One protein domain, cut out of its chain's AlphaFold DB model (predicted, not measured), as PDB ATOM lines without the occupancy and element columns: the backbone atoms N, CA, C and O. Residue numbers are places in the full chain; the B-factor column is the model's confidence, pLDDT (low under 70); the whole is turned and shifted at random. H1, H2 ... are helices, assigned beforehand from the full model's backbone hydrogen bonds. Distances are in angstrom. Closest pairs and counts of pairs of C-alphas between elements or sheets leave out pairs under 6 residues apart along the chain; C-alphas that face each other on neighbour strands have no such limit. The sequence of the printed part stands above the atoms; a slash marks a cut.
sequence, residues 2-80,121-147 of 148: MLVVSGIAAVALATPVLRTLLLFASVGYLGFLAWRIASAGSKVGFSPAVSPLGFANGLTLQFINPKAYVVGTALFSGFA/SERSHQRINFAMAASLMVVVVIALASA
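Overview. This is residues 2 to 80 and 121 to 147 of the 148 residues of the protein "Cysteine/O-acetylserine exporter" of Ruegeria atlantica (UniProt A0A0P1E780). Two long helices, H3 and H6, run side by side in opposite directions as a pair, and near the end where H3 begins sits a loose cluster of the shorter helices H1, H2 and H5. From the other end of H3 a long link swings wide and returns through H4 to H5, leaving an open space between the link, H4 and H3; residues 47 to 52 and 54 to 60 stand free. The printed part has 106 residues with six named helices, H1 to H6 in that order, and no named strand; the class is all helix. The whole is loose, with a radius of gyration of the C-alphas of 17.1 A and spans of 49 by 37 by 27 A.

Arrangement. H1, residues 2 to 5, touches H5, residues 66 to 78, with the C-alphas of Val 4 and Tyr 69 closest at 5.7 A. H2, residues 8 to 13, is close to H5 but not clearly touching; their closest C-alphas, of Ala 9 and Tyr 69, are 6.6 A apart. H2 is also close to H3, residues 16 to 38, but not clearly touching, and about perpendicular to it at 82 degrees; the closest C-alphas are those of Leu 13 and Arg 19, at 5.7 A. H3 touches H6, residues 122 to 145, at a shallow tilt of 15 degrees, opposite ways, and the closest C-alphas, of Ala 34 and Ala 133, are 4.3 A apart. H4, residues 55 to 64, touches no helix. Its closest C-alphas to H5, of Gln 62 and Ala 68, are 7.1 A apart, and the two run the same way at a steep tilt of 68 degrees, only just short of perpendicular. H4 is apart from H3 and from H6. Each O i to N i+4 pair is within hydrogen-bond range in H2, H3, H5 and H6, against 3 of 6 in H4; H1 is too short for such a pair.

Along the chain. H1 begins at C-alpha 2, (42.042, 39.785, -35.775). H3 runs 32.8 A from C-alpha 16 at (33.427, 20.754, -27.092) to C-alpha 38. H4 measures 15.0 A and H5 17.5 A. H6 measures 34.4 A and ends at C-alpha 145, (19.983, 27.207, -19.638).

Size, cuts and confidence. The C-alphas farthest apart, of Ala 80 and Ser 121, are 50.3 A apart, and they border the cut, where residues 81 to 120 are not printed. The link from H3 to H4, 16 residues, is long. The mean pLDDT of the printed part is 79.4; residues 2 to 13, 42 to 50, 64 and 66 are under 70.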
ATOM      1  N   MET A   2      41.105  40.452 -34.850       65.00
ATOM      2  CA  MET A   2      42.042  39.785 -35.775       65.00
ATOM      3  C   MET A   2      42.066  38.247 -35.677       65.00
ATOM      4  O   MET A   2      42.037  37.596 -36.711       65.00
ATOM      5  N   LEU A   3      41.993  37.654 -34.472       62.81
ATOM      6  CA  LEU A   3      41.900  36.184 -34.325       62.81
ATOM      7  C   LEU A   3      40.549  35.580 -34.761       62.81
ATOM      8  O   LEU A   3      40.458  34.377 -34.994       62.81
ATOM      9  N   VAL A   4      39.488  36.392 -34.847       58.59
ATOM     10  CA  VAL A   4      38.217  35.968 -35.459       58.59
ATOM     11  C   VAL A   4      38.359  35.947 -36.964       58.59
ATOM     12  O   VAL A   4      38.014  34.961 -37.600       58.59
ATOM     13  N   VAL A   5      38.853  37.057 -37.516       60.38
ATOM     14  CA  VAL A   5      38.993  37.253 -38.960       60.38
ATOM     15  C   VAL A   5      39.935  36.198 -39.544       60.38
ATOM     16  O   VAL A   5      39.705  35.735 -40.652       60.38
ATOM     17  N   SER A   6      40.936  35.745 -38.781       66.50
ATOM     18  CA  SER A   6      41.815  34.637 -39.173       66.50
ATOM     19  C   SER A   6      41.211  33.232 -39.004       66.50
ATOM     20  O   SER A   6      41.870  32.255 -39.346       66.50
ATOM     21  N   GLY A   7      40.004  33.089 -38.444       64.69
ATOM     22  CA  GLY A   7      39.331  31.800 -38.227       64.69
ATOM     23  C   GLY A   7      39.811  30.997 -37.008       64.69
ATOM     24  O   GLY A   7      39.171  30.019 -36.624       64.69
ATOM     25  N   ILE A   8      40.880  31.431 -36.334       68.56
ATOM     26  CA  ILE A   8      41.480  30.728 -35.184       68.56
ATOM     27  C   ILE A   8      40.474  30.580 -34.033       68.56
ATOM     28  O   ILE A   8      40.391  29.521 -33.408       68.56
ATOM     29  N   ALA A   9      39.664  31.611 -33.777       67.25
ATOM     30  CA  ALA A   9      38.638  31.559 -32.737       67.25
ATOM     31  C   ALA A   9      37.563  30.489 -33.011       67.25
ATOM     32  O   ALA A   9      37.104  29.832 -32.078       67.25
ATOM     33  N   ALA A  10      37.186  30.289 -34.278       67.25
ATOM     34  CA  ALA A  10      36.199  29.283 -34.663       67.25
ATOM     35  C   ALA A  10      36.747  27.861 -34.465       67.25
ATOM     36  O   ALA A  10      36.056  27.015 -33.903       67.25
ATOM     37  N   VAL A  11      38.008  27.624 -34.836       68.50
ATOM     38  CA  VAL A  11      38.681  26.328 -34.635       68.50
ATOM     39  C   VAL A  11      38.838  26.008 -33.147       68.50
ATOM     40  O   VAL A  11      38.549  24.892 -32.721       68.50
ATOM     41  N   ALA A  12      39.234  26.987 -32.330       67.44
ATOM     42  CA  ALA A  12      39.369  26.787 -30.888       67.44
ATOM     43  C   ALA A  12      38.018  26.431 -30.235       67.44
ATOM     44  O   ALA A  12      37.925  25.469 -29.472       67.44
ATOM     45  N   LEU A  13      36.949  27.161 -30.577       67.12
ATOM     46  CA  LEU A  13      35.606  26.941 -30.025       67.12
ATOM     47  C   LEU A  13      34.885  25.709 -30.594       67.12
ATOM     48  O   LEU A  13      33.896  25.277 -30.003       67.12
ATOM     49  N   ALA A  14      35.376  25.121 -31.688       71.38
ATOM     50  CA  ALA A  14      34.855  23.863 -32.220       71.38
ATOM     51  C   ALA A  14      35.134  22.668 -31.290       71.38
ATOM     52  O   ALA A  14      34.449  21.654 -31.385       71.38
ATOM     53  N   THR A  15      36.102  22.783 -30.369       79.69
ATOM     54  CA  THR A  15      36.398  21.740 -29.378       79.69
ATOM     55  C   THR A  15      35.360  21.768 -28.245       79.69
ATOM     56  O   THR A  15      35.381  22.705 -27.437       79.69
ATOM     57  N   PRO A  16      34.498  20.741 -28.094       79.88
ATOM     58  CA  PRO A  16      33.427  20.754 -27.092       79.88
ATOM     59  C   PRO A  16      33.950  20.901 -25.659       79.88
ATOM     60  O   PRO A  16      33.371  21.624 -24.856       79.88
ATOM     61  N   VAL A  17      35.094  20.276 -25.359       84.62
ATOM     62  CA  VAL A  17      35.746  20.362 -24.043       84.62
ATOM     63  C   VAL A  17      36.137  21.802 -23.709       84.62
ATOM     64  O   VAL A  17      35.847  22.278 -22.613       84.62
ATOM     65  N   LEU A  18      36.747  22.525 -24.655       77.56
ATOM     66  CA  LEU A  18      37.166  23.909 -24.430       77.56
ATOM     67  C   LEU A  18      35.956  24.828 -24.242       77.56
ATOM     68  O   LEU A  18      35.958  25.665 -23.340       77.56
ATOM     69  N   ARG A  19      34.899  24.634 -25.042       74.62
ATOM     70  CA  ARG A  19      33.631  25.364 -24.897       74.62
ATOM     71  C   ARG A  19      33.038  25.178 -23.497       74.62
ATOM     72  O   ARG A  19      32.680  26.164 -22.858       74.62
ATOM     73  N   THR A  20      32.976  23.941 -23.009       82.31
ATOM     74  CA  THR A  20      32.423  23.616 -21.685       82.31
ATOM     75  C   THR A  20      33.266  24.192 -20.548       82.31
ATOM     76  O   THR A  20      32.719  24.793 -19.625       82.31
ATOM     77  N   LEU A  21      34.597  24.081 -20.622       84.38
ATOM     78  CA  LEU A  21      35.491  24.667 -19.618       84.38
ATOM     79  C   LEU A  21      35.348  26.190 -19.550       84.38
ATOM     80  O   LEU A  21      35.202  26.749 -18.463       84.38
ATOM     81  N   LEU A  22      35.341  26.861 -20.705       79.69
ATOM     82  CA  LEU A  22      35.156  28.310 -20.775       79.69
ATOM     83  C   LEU A  22      33.778  28.736 -20.256       79.69
ATOM     84  O   LEU A  22      33.688  29.768 -19.591       79.69
ATOM     85  N   LEU A  23      32.726  27.952 -20.512       83.56
ATOM     86  CA  LEU A  23      31.388  28.205 -19.977       83.56
ATOM     87  C   LEU A  23      31.388  28.170 -18.446       83.56
ATOM     88  O   LEU A  23      31.001  29.159 -17.824       83.56
ATOM     89  N   PHE A  24      31.841  27.072 -17.835       87.00
ATOM     90  CA  PHE A  24      31.835  26.941 -16.374       87.00
ATOM     91  C   PHE A  24      32.764  27.955 -15.701       87.00
ATOM     92  O   PHE A  24      32.382  28.546 -14.691       87.00
ATOM     93  N   ALA A  25      33.936  28.227 -16.284       83.69
ATOM     94  CA  ALA A  25      34.831  29.277 -15.800       83.69
ATOM     95  C   ALA A  25      34.164  30.664 -15.854       83.69
ATOM     96  O   ALA A  25      34.223  31.417 -14.881       83.69
ATOM     97  N   SER A  26      33.480  30.986 -16.957       82.06
ATOM     98  CA  SER A  26      32.774  32.264 -17.123       82.06
ATOM     99  C   SER A  26      31.605  32.395 -16.151       82.06
ATOM    100  O   SER A  26      31.470  33.424 -15.495       82.06
ATOM    101  N   VAL A  27      30.780  31.354 -16.020       88.62
ATOM    102  CA  VAL A  27      29.652  31.317 -15.080       88.62
ATOM    103  C   VAL A  27      30.138  31.469 -13.641       88.62
ATOM    104  O   VAL A  27      29.607  32.303 -12.911       88.62
ATOM    105  N   GLY A  28      31.177  30.729 -13.247       89.44
ATOM    106  CA  GLY A  28      31.771  30.835 -11.916       89.44
ATOM    107  C   GLY A  28      32.302  32.241 -11.637       89.44
ATOM    108  O   GLY A  28      32.010  32.817 -10.589       89.44
ATOM    109  N   TYR A  29      33.009  32.837 -12.602       86.94
ATOM    110  CA  TYR A  29      33.518  34.201 -12.477       86.94
ATOM    111  C   TYR A  29      32.399  35.249 -12.381       86.94
ATOM    112  O   TYR A  29      32.461  36.125 -11.522       86.94
ATOM    113  N   LEU A  30      31.361  35.161 -13.218       87.56
ATOM    114  CA  LEU A  30      30.218  36.081 -13.174       87.56
ATOM    115  C   LEU A  30      29.391  35.913 -11.891       87.56
ATOM    116  O   LEU A  30      28.945  36.908 -11.323       87.56
ATOM    117  N   GLY A  31      29.240  34.678 -11.405       90.94
ATOM    118  CA  GLY A  31      28.667  34.353 -10.095       90.94
ATOM    119  C   GLY A  31      29.427  35.032  -8.959       90.94
ATOM    120  O   GLY A  31      28.859  35.798  -8.176       90.94
ATOM    121  N   PHE A  32      30.743  34.819  -8.925       90.56
ATOM    122  CA  PHE A  32      31.650  35.479  -7.987       90.56
ATOM    123  C   PHE A  32      31.557  37.010  -8.073       90.56
ATOM    124  O   PHE A  32      31.492  37.691  -7.048       90.56
ATOM    125  N   LEU A  33      31.506  37.558  -9.288       85.75
ATOM    126  CA  LEU A  33      31.396  38.990  -9.540       85.75
ATOM    127  C   LEU A  33      30.087  39.571  -8.993       85.75
ATOM    128  O   LEU A  33      30.106  40.612  -8.337       85.75
ATOM    129  N   ALA A  34      28.960  38.900  -9.221       90.00
ATOM    130  CA  ALA A  34      27.673  39.339  -8.699       90.00
ATOM    131  C   ALA A  34      27.646  39.325  -7.169       90.00
ATOM    132  O   ALA A  34      27.196  40.296  -6.563       90.00
ATOM    133  N   TRP A  35      28.201  38.284  -6.541       89.88
ATOM    134  CA  TRP A  35      28.359  38.236  -5.086       89.88
ATOM    135  C   TRP A  35      29.234  39.383  -4.563       89.88
ATOM    136  O   TRP A  35      28.874  40.055  -3.594       89.88
ATOM    137  N   ARG A  36      30.352  39.676  -5.238       86.06
ATOM    138  CA  ARG A  36      31.230  40.814  -4.920       86.06
ATOM    139  C   ARG A  36      30.542  42.171  -5.053       86.06
ATOM    140  O   ARG A  36      30.812  43.043  -4.233       86.06
ATOM    141  N   ILE A  37      29.687  42.356  -6.057       85.88
ATOM    142  CA  ILE A  37      28.926  43.599  -6.254       85.88
ATOM    143  C   ILE A  37      27.843  43.727  -5.180       85.88
ATOM    144  O   ILE A  37      27.728  44.775  -4.552       85.88
ATOM    145  N   ALA A  38      27.097  42.652  -4.906       87.12
ATOM    146  CA  ALA A  38      26.069  42.641  -3.865       87.12
ATOM    147  C   ALA A  38      26.642  42.912  -2.461       87.12
ATOM    148  O   ALA A  38      25.977  43.534  -1.636       87.12
ATOM    149  N   SER A  39      27.881  42.486  -2.196       85.50
ATOM    150  CA  SER A  39      28.568  42.670  -0.909       85.50
ATOM    151  C   SER A  39      29.391  43.965  -0.799       85.50
ATOM    152  O   SER A  39      30.026  44.193   0.228       85.50
ATOM    153  N   ALA A  40      29.377  44.845  -1.810       78.12
ATOM    154  CA  ALA A  40      30.203  46.062  -1.841       78.12
ATOM    155  C   ALA A  40      29.764  47.178  -0.858       78.12
ATOM    156  O   ALA A  40      30.470  48.176  -0.698       78.12
ATOM    157  N   GLY A  41      28.629  47.015  -0.167       72.19
ATOM    158  CA  GLY A  41      28.144  47.965   0.840       72.19
ATOM    159  C   GLY A  41      27.718  49.310   0.239       72.19
ATOM    160  O   GLY A  41      27.028  49.347  -0.779       72.19
ATOM    161  N   SER A  42      28.103  50.418   0.883       63.50
ATOM    162  CA  SER A  42      27.751  51.791   0.481       63.50
ATOM    163  C   SER A  42      28.621  52.366  -0.645       63.50
ATOM    164  O   SER A  42      28.474  53.538  -0.983       63.50
ATOM    165  N   LYS A  43      29.505  51.571  -1.260       64.12
ATOM    166  CA  LYS A  43      30.251  51.967  -2.462       64.12
ATOM    167  C   LYS A  43      29.624  51.298  -3.683       64.12
ATOM    168  O   LYS A  43      29.429  50.084  -3.696       64.12
ATOM    169  N   VAL A  44      29.286  52.087  -4.703       59.28
ATOM    170  CA  VAL A  44      28.823  51.548  -5.989       59.28
ATOM    171  C   VAL A  44      30.029  50.998  -6.745       59.28
ATOM    172  O   VAL A  44      30.964  51.734  -7.051       59.28
ATOM    173  N   GLY A  45      30.000  49.706  -7.063       59.34
ATOM    174  CA  GLY A  45      31.029  49.063  -7.883       59.34
ATOM    175  C   GLY A  45      32.356  48.759  -7.171       59.34
ATOM    176  O   GLY A  45      32.425  48.566  -5.958       59.34
ATOM    177  N   PHE A  46      33.419  48.620  -7.965       57.44
ATOM    178  CA  PHE A  46      34.756  48.276  -7.479       57.44
ATOM    179  C   PHE A  46      35.464  49.478  -6.856       57.44
ATOM    180  O   PHE A  46      35.311  50.608  -7.311       57.44
ATOM    181  N   SER A  47      36.312  49.211  -5.857       57.19
ATOM    182  CA  SER A  47      37.281  50.203  -5.384       57.19
ATOM    183  C   SER A  47      38.116  50.702  -6.574       57.19
ATOM    184  O   SER A  47      38.463  49.873  -7.424       57.19
ATOM    185  N   PRO A  48      38.441  52.006  -6.655       58.12
ATOM    186  CA  PRO A  48      39.212  52.555  -7.765       58.12
ATOM    187  C   PRO A  48      40.471  51.724  -8.008       58.12
ATOM    188  O   PRO A  48      41.168  51.364  -7.057       58.12
ATOM    189  N   ALA A  49      40.741  51.391  -9.272       60.53
ATOM    190  CA  ALA A  49      41.973  50.705  -9.633       60.53
ATOM    191  C   ALA A  49      43.171  51.540  -9.152       60.53
ATOM    192  O   ALA A  49      43.209  52.749  -9.370       60.53
ATOM    193  N   VAL A  50      44.140  50.888  -8.500       64.31
ATOM    194  CA  VAL A  50      45.336  51.544  -7.935       64.31
ATOM    195  C   VAL A  50      46.164  52.234  -9.029       64.31
ATOM    196  O   VAL A  50      46.833  53.228  -8.767       64.31
ATOM    197  N   SER A  51      46.069  51.755 -10.273       70.12
ATOM    198  CA  SER A  51      46.601  52.425 -11.455       70.12
ATOM    199  C   SER A  51      45.655  52.285 -12.655       70.12
ATOM    200  O   SER A  51      45.025  51.236 -12.837       70.12
ATOM    201  N   PRO A  52      45.530  53.327 -13.496       72.62
ATOM    202  CA  PRO A  52      44.793  53.224 -14.747       72.62
ATOM    203  C   PRO A  52      45.508  52.269 -15.712       72.62
ATOM    204  O   PRO A  52      46.731  52.298 -15.860       72.62
ATOM    205  N   LEU A  53      44.734  51.431 -16.405       73.94
ATOM    206  CA  LEU A  53      45.239  50.615 -17.509       73.94
ATOM    207  C   LEU A  53      45.725  51.550 -18.631       73.94
ATOM    208  O   LEU A  53      44.924  52.235 -19.261       73.94
ATOM    209  N   GLY A  54      47.037  51.594 -18.873       82.19
ATOM    210  CA  GLY A  54      47.611  52.339 -19.997       82.19
ATOM    211  C   GLY A  54      47.196  51.766 -21.359       82.19
ATOM    212  O   GLY A  54      46.735  50.626 -21.451       82.19
ATOM    213  N   PHE A  55      47.407  52.531 -22.437       84.81
ATOM    214  CA  PHE A  55      46.995  52.157 -23.801       84.81
ATOM    215  C   PHE A  55      47.501  50.773 -24.232       84.81
ATOM    216  O   PHE A  55      46.721  49.966 -24.727       84.81
ATOM    217  N   ALA A  56      48.782  50.473 -23.996       84.06
ATOM    218  CA  ALA A  56      49.377  49.190 -24.368       84.06
ATOM    219  C   ALA A  56      48.697  48.006 -23.660       84.06
ATOM    220  O   ALA A  56      48.368  47.015 -24.303       84.06
ATOM    221  N   ASN A  57      48.409  48.143 -22.361       82.06
ATOM    222  CA  ASN A  57      47.690  47.123 -21.597       82.06
ATOM    223  C   ASN A  57      46.239  46.984 -22.084       82.06
ATOM    224  O   ASN A  57      45.723  45.877 -22.191       82.06
ATOM    225  N   GLY A  58      45.580  48.092 -22.433       80.69
ATOM    226  CA  GLY A  58      44.253  48.064 -23.052       80.69
ATOM    227  C   GLY A  58      44.241  47.364 -24.416       80.69
ATOM    228  O   GLY A  58      43.320  46.605 -24.715       80.69
ATOM    229  N   LEU A  59      45.278  47.578 -25.230       81.44
ATOM    230  CA  LEU A  59      45.431  46.939 -26.535       81.44
ATOM    231  C   LEU A  59      45.656  45.429 -26.396       81.44
ATOM    232  O   LEU A  59      44.999  44.649 -27.086       81.44
ATOM    233  N   THR A  60      46.530  45.001 -25.482       80.44
ATOM    234  CA  THR A  60      46.805  43.573 -25.260       80.44
ATOM    235  C   THR A  60      45.604  42.837 -24.669       80.44
ATOM    236  O   THR A  60      45.334  41.701 -25.062       80.44
ATOM    237  N   LEU A  61      44.807  43.494 -23.818       76.94
ATOM    238  CA  LEU A  61      43.565  42.929 -23.279       76.94
ATOM    239  C   LEU A  61      42.554  42.534 -24.364       76.94
ATOM    240  O   LEU A  61      41.774  41.603 -24.156       76.94
ATOM    241  N   GLN A  62      42.578  43.171 -25.541       74.19
ATOM    242  CA  GLN A  62      41.698  42.775 -26.644       74.19
ATOM    243  C   GLN A  62      41.967  41.345 -27.127       74.19
ATOM    244  O   GLN A  62      41.032  40.671 -27.564       74.19
ATOM    245  N   PHE A  63      43.212  40.864 -27.021       70.69
ATOM    246  CA  PHE A  63      43.588  39.511 -27.432       70.69
ATOM    247  C   PHE A  63      43.158  38.429 -26.430       70.69
ATOM    248  O   PHE A  63      43.099  37.249 -26.771       70.69
ATOM    249  N   ILE A  64      42.810  38.812 -25.206       68.88
ATOM    250  CA  ILE A  64      42.396  37.876 -24.152       68.88
ATOM    251  C   ILE A  64      40.866  37.884 -23.996       68.88
ATOM    252  O   ILE A  64      40.317  37.124 -23.212       68.88
ATOM    253  N   ASN A  65      40.140  38.717 -24.753       70.75
ATOM    254  CA  ASN A  65      38.709  38.939 -24.558       70.75
ATOM    255  C   ASN A  65      37.829  37.993 -25.412       70.75
ATOM    256  O   ASN A  65      37.545  38.314 -26.572       70.75
ATOM    257  N   PRO A  66      37.298  36.881 -24.857       63.16
ATOM    258  CA  PRO A  66      36.428  35.960 -25.591       63.16
ATOM    259  C   PRO A  66      35.138  36.604 -26.099       63.16
ATOM    260  O   PRO A  66      34.655  36.240 -27.172       63.16
ATOM    261  N   LYS A  67      34.610  37.618 -25.398       72.06
ATOM    262  CA  LYS A  67      33.424  38.365 -25.846       72.06
ATOM    263  C   LYS A  67      33.696  39.080 -27.168       72.06
ATOM    264  O   LYS A  67      32.845  39.072 -28.054       72.06
ATOM    265  N   ALA A  68      34.886  39.662 -27.319       74.50
ATOM    266  CA  ALA A  68      35.279  40.307 -28.569       74.50
ATOM    267  C   ALA A  68      35.366  39.299 -29.726       74.50
ATOM    268  O   ALA A  68      35.118  39.672 -30.873       74.50
ATOM    269  N   TYR A  69      35.679  38.032 -29.439       75.75
ATOM    270  CA  TYR A  69      35.708  36.986 -30.456       75.75
ATOM    271  C   TYR A  69      34.316  36.576 -30.913       75.75
ATOM    272  O   TYR A  69      34.050  36.610 -32.108       75.75
ATOM    273  N   VAL A  70      33.405  36.284 -29.986       74.25
ATOM    274  CA  VAL A  70      32.030  35.879 -30.327       74.25
ATOM    275  C   VAL A  70      31.310  36.960 -31.138       74.25
ATOM    276  O   VAL A  70      30.717  36.661 -32.173       74.25
ATOM    277  N   VAL A  71      31.411  38.224 -30.708       80.56
ATOM    278  CA  VAL A  71      30.813  39.363 -31.426       80.56
ATOM    279  C   VAL A  71      31.410  39.504 -32.823       80.56
ATOM    280  O   VAL A  71      30.674  39.694 -33.789       80.56
ATOM    281  N   GLY A  72      32.735  39.379 -32.938       80.94
ATOM    282  CA  GLY A  72      33.400  39.407 -34.233       80.94
ATOM    283  C   GLY A  72      32.902  38.286 -35.137       80.94
ATOM    284  O   GLY A  72      32.570  38.551 -36.287       80.94
ATOM    285  N   THR A  73      32.817  37.050 -34.631       76.69
ATOM    286  CA  THR A  73      32.395  35.897 -35.437       76.69
ATOM    287  C   THR A  73      31.004  36.148 -35.993       76.69
ATOM    288  O   THR A  73      30.831  36.114 -37.203       76.69
ATOM    289  N   ALA A  74      30.047  36.515 -35.137       82.62
ATOM    290  CA  ALA A  74      28.679  36.801 -35.557       82.62
ATOM    291  C   ALA A  74      28.606  37.895 -36.639       82.62
ATOM    292  O   ALA A  74      27.888  37.738 -37.623       82.62
ATOM    293  N   LEU A  75      29.378  38.978 -36.494       85.94
ATOM    294  CA  LEU A  75      29.406  40.072 -37.467       85.94
ATOM    295  C   LEU A  75      29.998  39.645 -38.819       85.94
ATOM    296  O   LEU A  75      29.454  39.977 -39.874       85.94
ATOM    297  N   PHE A  76      31.131  38.941 -38.806       84.12
ATOM    298  CA  PHE A  76      31.845  38.603 -40.037       84.12
ATOM    299  C   PHE A  76      31.248  37.386 -40.747       84.12
ATOM    300  O   PHE A  76      31.153  37.428 -41.970       84.12
ATOM    301  N   SER A  77      30.783  36.364 -40.020       80.81
ATOM    302  CA  SER A  77      30.221  35.141 -40.610       80.81
ATOM    303  C   SER A  77      28.703  35.170 -40.797       80.81
ATOM    304  O   SER A  77      28.189  34.428 -41.625       80.81
ATOM    305  N   GLY A  78      27.970  35.973 -40.018       81.62
ATOM    306  CA  GLY A  78      26.502  35.963 -40.018       81.62
ATOM    307  C   GLY A  78      25.848  36.857 -41.072       81.62
ATOM    308  O   GLY A  78      24.669  36.684 -41.361       81.62
ATOM    309  N   PHE A  79      26.591  37.811 -41.642       84.38
ATOM    310  CA  PHE A  79      26.023  38.878 -42.475       84.38
ATOM    311  C   PHE A  79      26.897  39.179 -43.694       84.38
ATOM    312  O   PHE A  79      27.538  40.228 -43.753       84.38
ATOM    313  N   ALA A  80      26.981  38.252 -44.647       88.81
ATOM    314  CA  ALA A  80      27.630  38.515 -45.932       88.81
ATOM    315  C   ALA A  80      26.749  39.435 -46.793       88.81
ATOM    316  O   ALA A  80      25.543  39.201 -46.895       88.81
ATOM    317  N   SER A 121      22.360  58.237  -1.011       84.69
ATOM    318  CA  SER A 121      22.225  57.550   0.278       84.69
ATOM    319  C   SER A 121      22.715  56.096   0.214       84.69
ATOM    320  O   SER A 121      22.577  55.426  -0.816       84.69
ATOM    321  N   GLU A 122      23.178  55.559   1.345       82.75
ATOM    322  CA  GLU A 122      23.644  54.166   1.444       82.75
ATOM    323  C   GLU A 122      22.606  53.153   0.938       82.75
ATOM    324  O   GLU A 122      22.945  52.196   0.242       82.75
ATOM    325  N   ARG A 123      21.319  53.398   1.218       85.75
ATOM    326  CA  ARG A 123      20.209  52.552   0.751       85.75
ATOM    327  C   ARG A 123      20.080  52.563  -0.773       85.75
ATOM    328  O   ARG A 123      19.782  51.528  -1.366       85.75
ATOM    329  N   SER A 124      20.290  53.713  -1.413       86.00
ATOM    330  CA  SER A 124      20.257  53.828  -2.876       86.00
ATOM    331  C   SER A 124      21.433  53.088  -3.514       86.00
ATOM    332  O   SER A 124      21.223  52.343  -4.469       86.00
ATOM    333  N   HIS A 125      22.639  53.212  -2.950       83.00
ATOM    334  CA  HIS A 125      23.814  52.458  -3.403       83.00
ATOM    335  C   HIS A 125      23.616  50.947  -3.284       83.00
ATOM    336  O   HIS A 125      23.865  50.216  -4.243       83.00
ATOM    337  N   GLN A 126      23.080  50.474  -2.157       84.88
ATOM    338  CA  GLN A 126      22.772  49.056  -1.965       84.88
ATOM    339  C   GLN A 126      21.731  48.545  -2.968       84.88
ATOM    340  O   GLN A 126      21.910  47.466  -3.531       84.88
ATOM    341  N   ARG A 127      20.671  49.317  -3.248       89.44
ATOM    342  CA  ARG A 127      19.664  48.952  -4.262       89.44
ATOM    343  C   ARG A 127      20.265  48.849  -5.662       89.44
ATOM    344  O   ARG A 127      19.959  47.896  -6.372       89.44
ATOM    345  N   ILE A 128      21.128  49.793  -6.042       88.31
ATOM    346  CA  ILE A 128      21.833  49.768  -7.333       88.31
ATOM    347  C   ILE A 128      22.739  48.538  -7.421       88.31
ATOM    348  O   ILE A 128      22.653  47.787  -8.392       88.31
ATOM    349  N   ASN A 129      23.554  48.286  -6.395       88.56
ATOM    350  CA  ASN A 129      24.433  47.120  -6.338       88.56
ATOM    351  C   ASN A 129      23.635  45.809  -6.424       88.56
ATOM    352  O   ASN A 129      24.005  44.908  -7.177       88.56
ATOM    353  N   PHE A 130      22.503  45.712  -5.723       90.88
ATOM    354  CA  PHE A 130      21.639  44.537  -5.787       90.88
ATOM    355  C   PHE A 130      21.010  44.355  -7.174       90.88
ATOM    356  O   PHE A 130      21.017  43.247  -7.702       90.88
ATOM    357  N   ALA A 131      20.533  45.433  -7.805       92.25
ATOM    358  CA  ALA A 131      20.005  45.384  -9.167       92.25
ATOM    359  C   ALA A 131      21.074  44.939 -10.180       92.25
ATOM    360  O   ALA A 131      20.810  44.083 -11.026       92.25
ATOM    361  N   MET A 132      22.303  45.453 -10.064       90.00
ATOM    362  CA  MET A 132      23.432  45.028 -10.893       90.00
ATOM    363  C   MET A 132      23.768  43.547 -10.682       90.00
ATOM    364  O   MET A 132      23.885  42.800 -11.655       90.00
ATOM    365  N   ALA A 133      23.872  43.095  -9.432       92.06
ATOM    366  CA  ALA A 133      24.138  41.694  -9.113       92.06
ATOM    367  C   ALA A 133      23.025  40.762  -9.626       92.06
ATOM    368  O   ALA A 133      23.314  39.728 -10.229       92.06
ATOM    369  N   ALA A 134      21.761  41.156  -9.461       95.06
ATOM    370  CA  ALA A 134      20.612  40.423  -9.984       95.06
ATOM    371  C   ALA A 134      20.660  40.326 -11.515       95.06
ATOM    372  O   ALA A 134      20.487  39.239 -12.061       95.06
ATOM    373  N   SER A 135      20.977  41.424 -12.212       94.06
ATOM    374  CA  SER A 135      21.123  41.411 -13.673       94.06
ATOM    375  C   SER A 135      22.228  40.458 -14.146       94.06
ATOM    376  O   SER A 135      22.029  39.714 -15.106       94.06
ATOM    377  N   LEU A 136      23.358  40.392 -13.431       91.62
ATOM    378  CA  LEU A 136      24.419  39.423 -13.712       91.62
ATOM    379  C   LEU A 136      23.953  37.981 -13.478       91.62
ATOM    380  O   LEU A 136      24.318  37.100 -14.254       91.62
ATOM    381  N   MET A 137      23.129  37.728 -12.455       95.62
ATOM    382  CA  MET A 137      22.594  36.382 -12.205       95.62
ATOM    383  C   MET A 137      21.587  35.949 -13.247       95.62
ATOM    384  O   MET A 137      21.628  34.794 -13.660       95.62
ATOM    385  N   VAL A 138      20.766  36.864 -13.755       96.12
ATOM    386  CA  VAL A 138      19.909  36.575 -14.910       96.12
ATOM    387  C   VAL A 138      20.760  36.119 -16.100       96.12
ATOM    388  O   VAL A 138      20.452  35.098 -16.708       96.12
ATOM    389  N   VAL A 139      21.875  36.800 -16.389       91.00
ATOM    390  CA  VAL A 139      22.796  36.390 -17.466       91.00
ATOM    391  C   VAL A 139      23.408  35.011 -17.202       91.00
ATOM    392  O   VAL A 139      23.476  34.199 -18.121       91.00
ATOM    393  N   VAL A 140      23.823  34.718 -15.967       91.06
ATOM    394  CA  VAL A 140      24.358  33.396 -15.592       91.06
ATOM    395  C   VAL A 140      23.321  32.289 -15.791       91.06
ATOM    396  O   VAL A 140      23.644  31.253 -16.373       91.06
ATOM    397  N   VAL A 141      22.080  32.511 -15.357       94.19
ATOM    398  CA  VAL A 141      20.983  31.547 -15.520       94.19
ATOM    399  C   VAL A 141      20.693  31.306 -16.999       94.19
ATOM    400  O   VAL A 141      20.611  30.152 -17.414       94.19
ATOM    401  N   ILE A 142      20.612  32.367 -17.809       92.44
ATOM    402  CA  ILE A 142      20.419  32.249 -19.263       92.44
ATOM    403  C   ILE A 142      21.571  31.463 -19.902       92.44
ATOM    404  O   ILE A 142      21.324  30.574 -20.714       92.44
ATOM    405  N   ALA A 143      22.822  31.748 -19.525       87.00
ATOM    406  CA  ALA A 143      23.990  31.061 -20.074       87.00
ATOM    407  C   ALA A 143      23.963  29.552 -19.784       87.00
ATOM    408  O   ALA A 143      24.184  28.757 -20.697       87.00
ATOM    409  N   LEU A 144      23.641  29.156 -18.548       89.75
ATOM    410  CA  LEU A 144      23.496  27.748 -18.170       89.75
ATOM    411  C   LEU A 144      22.324  27.075 -18.893       89.75
ATOM    412  O   LEU A 144      22.496  25.986 -19.432       89.75
ATOM    413  N   ALA A 145      21.165  27.736 -18.958       91.50
ATOM    414  CA  ALA A 145      19.983  27.207 -19.638       91.50
ATOM    415  C   ALA A 145      20.202  27.024 -21.148       91.50
ATOM    416  O   ALA A 145      19.664  26.096 -21.730       91.50
ATOM    417  N   SER A 146      21.009  27.881 -21.780       81.69
ATOM    418  CA  SER A 146      21.351  27.774 -23.208       81.69
ATOM    419  C   SER A 146      22.385  26.688 -23.535       81.69
ATOM    420  O   SER A 146      22.676  26.444 -24.709       81.69
ATOM    421  N   ALA A 147      23.007  26.099 -22.512       77.12
ATOM    422  CA  ALA A 147      24.066  25.105 -22.659       77.12
ATOM    423  C   ALA A 147      23.618  23.667 -22.348       77.12
ATOM    424  O   ALA A 147      24.383  22.747 -22.649       77.12
TER     425      ALA A 147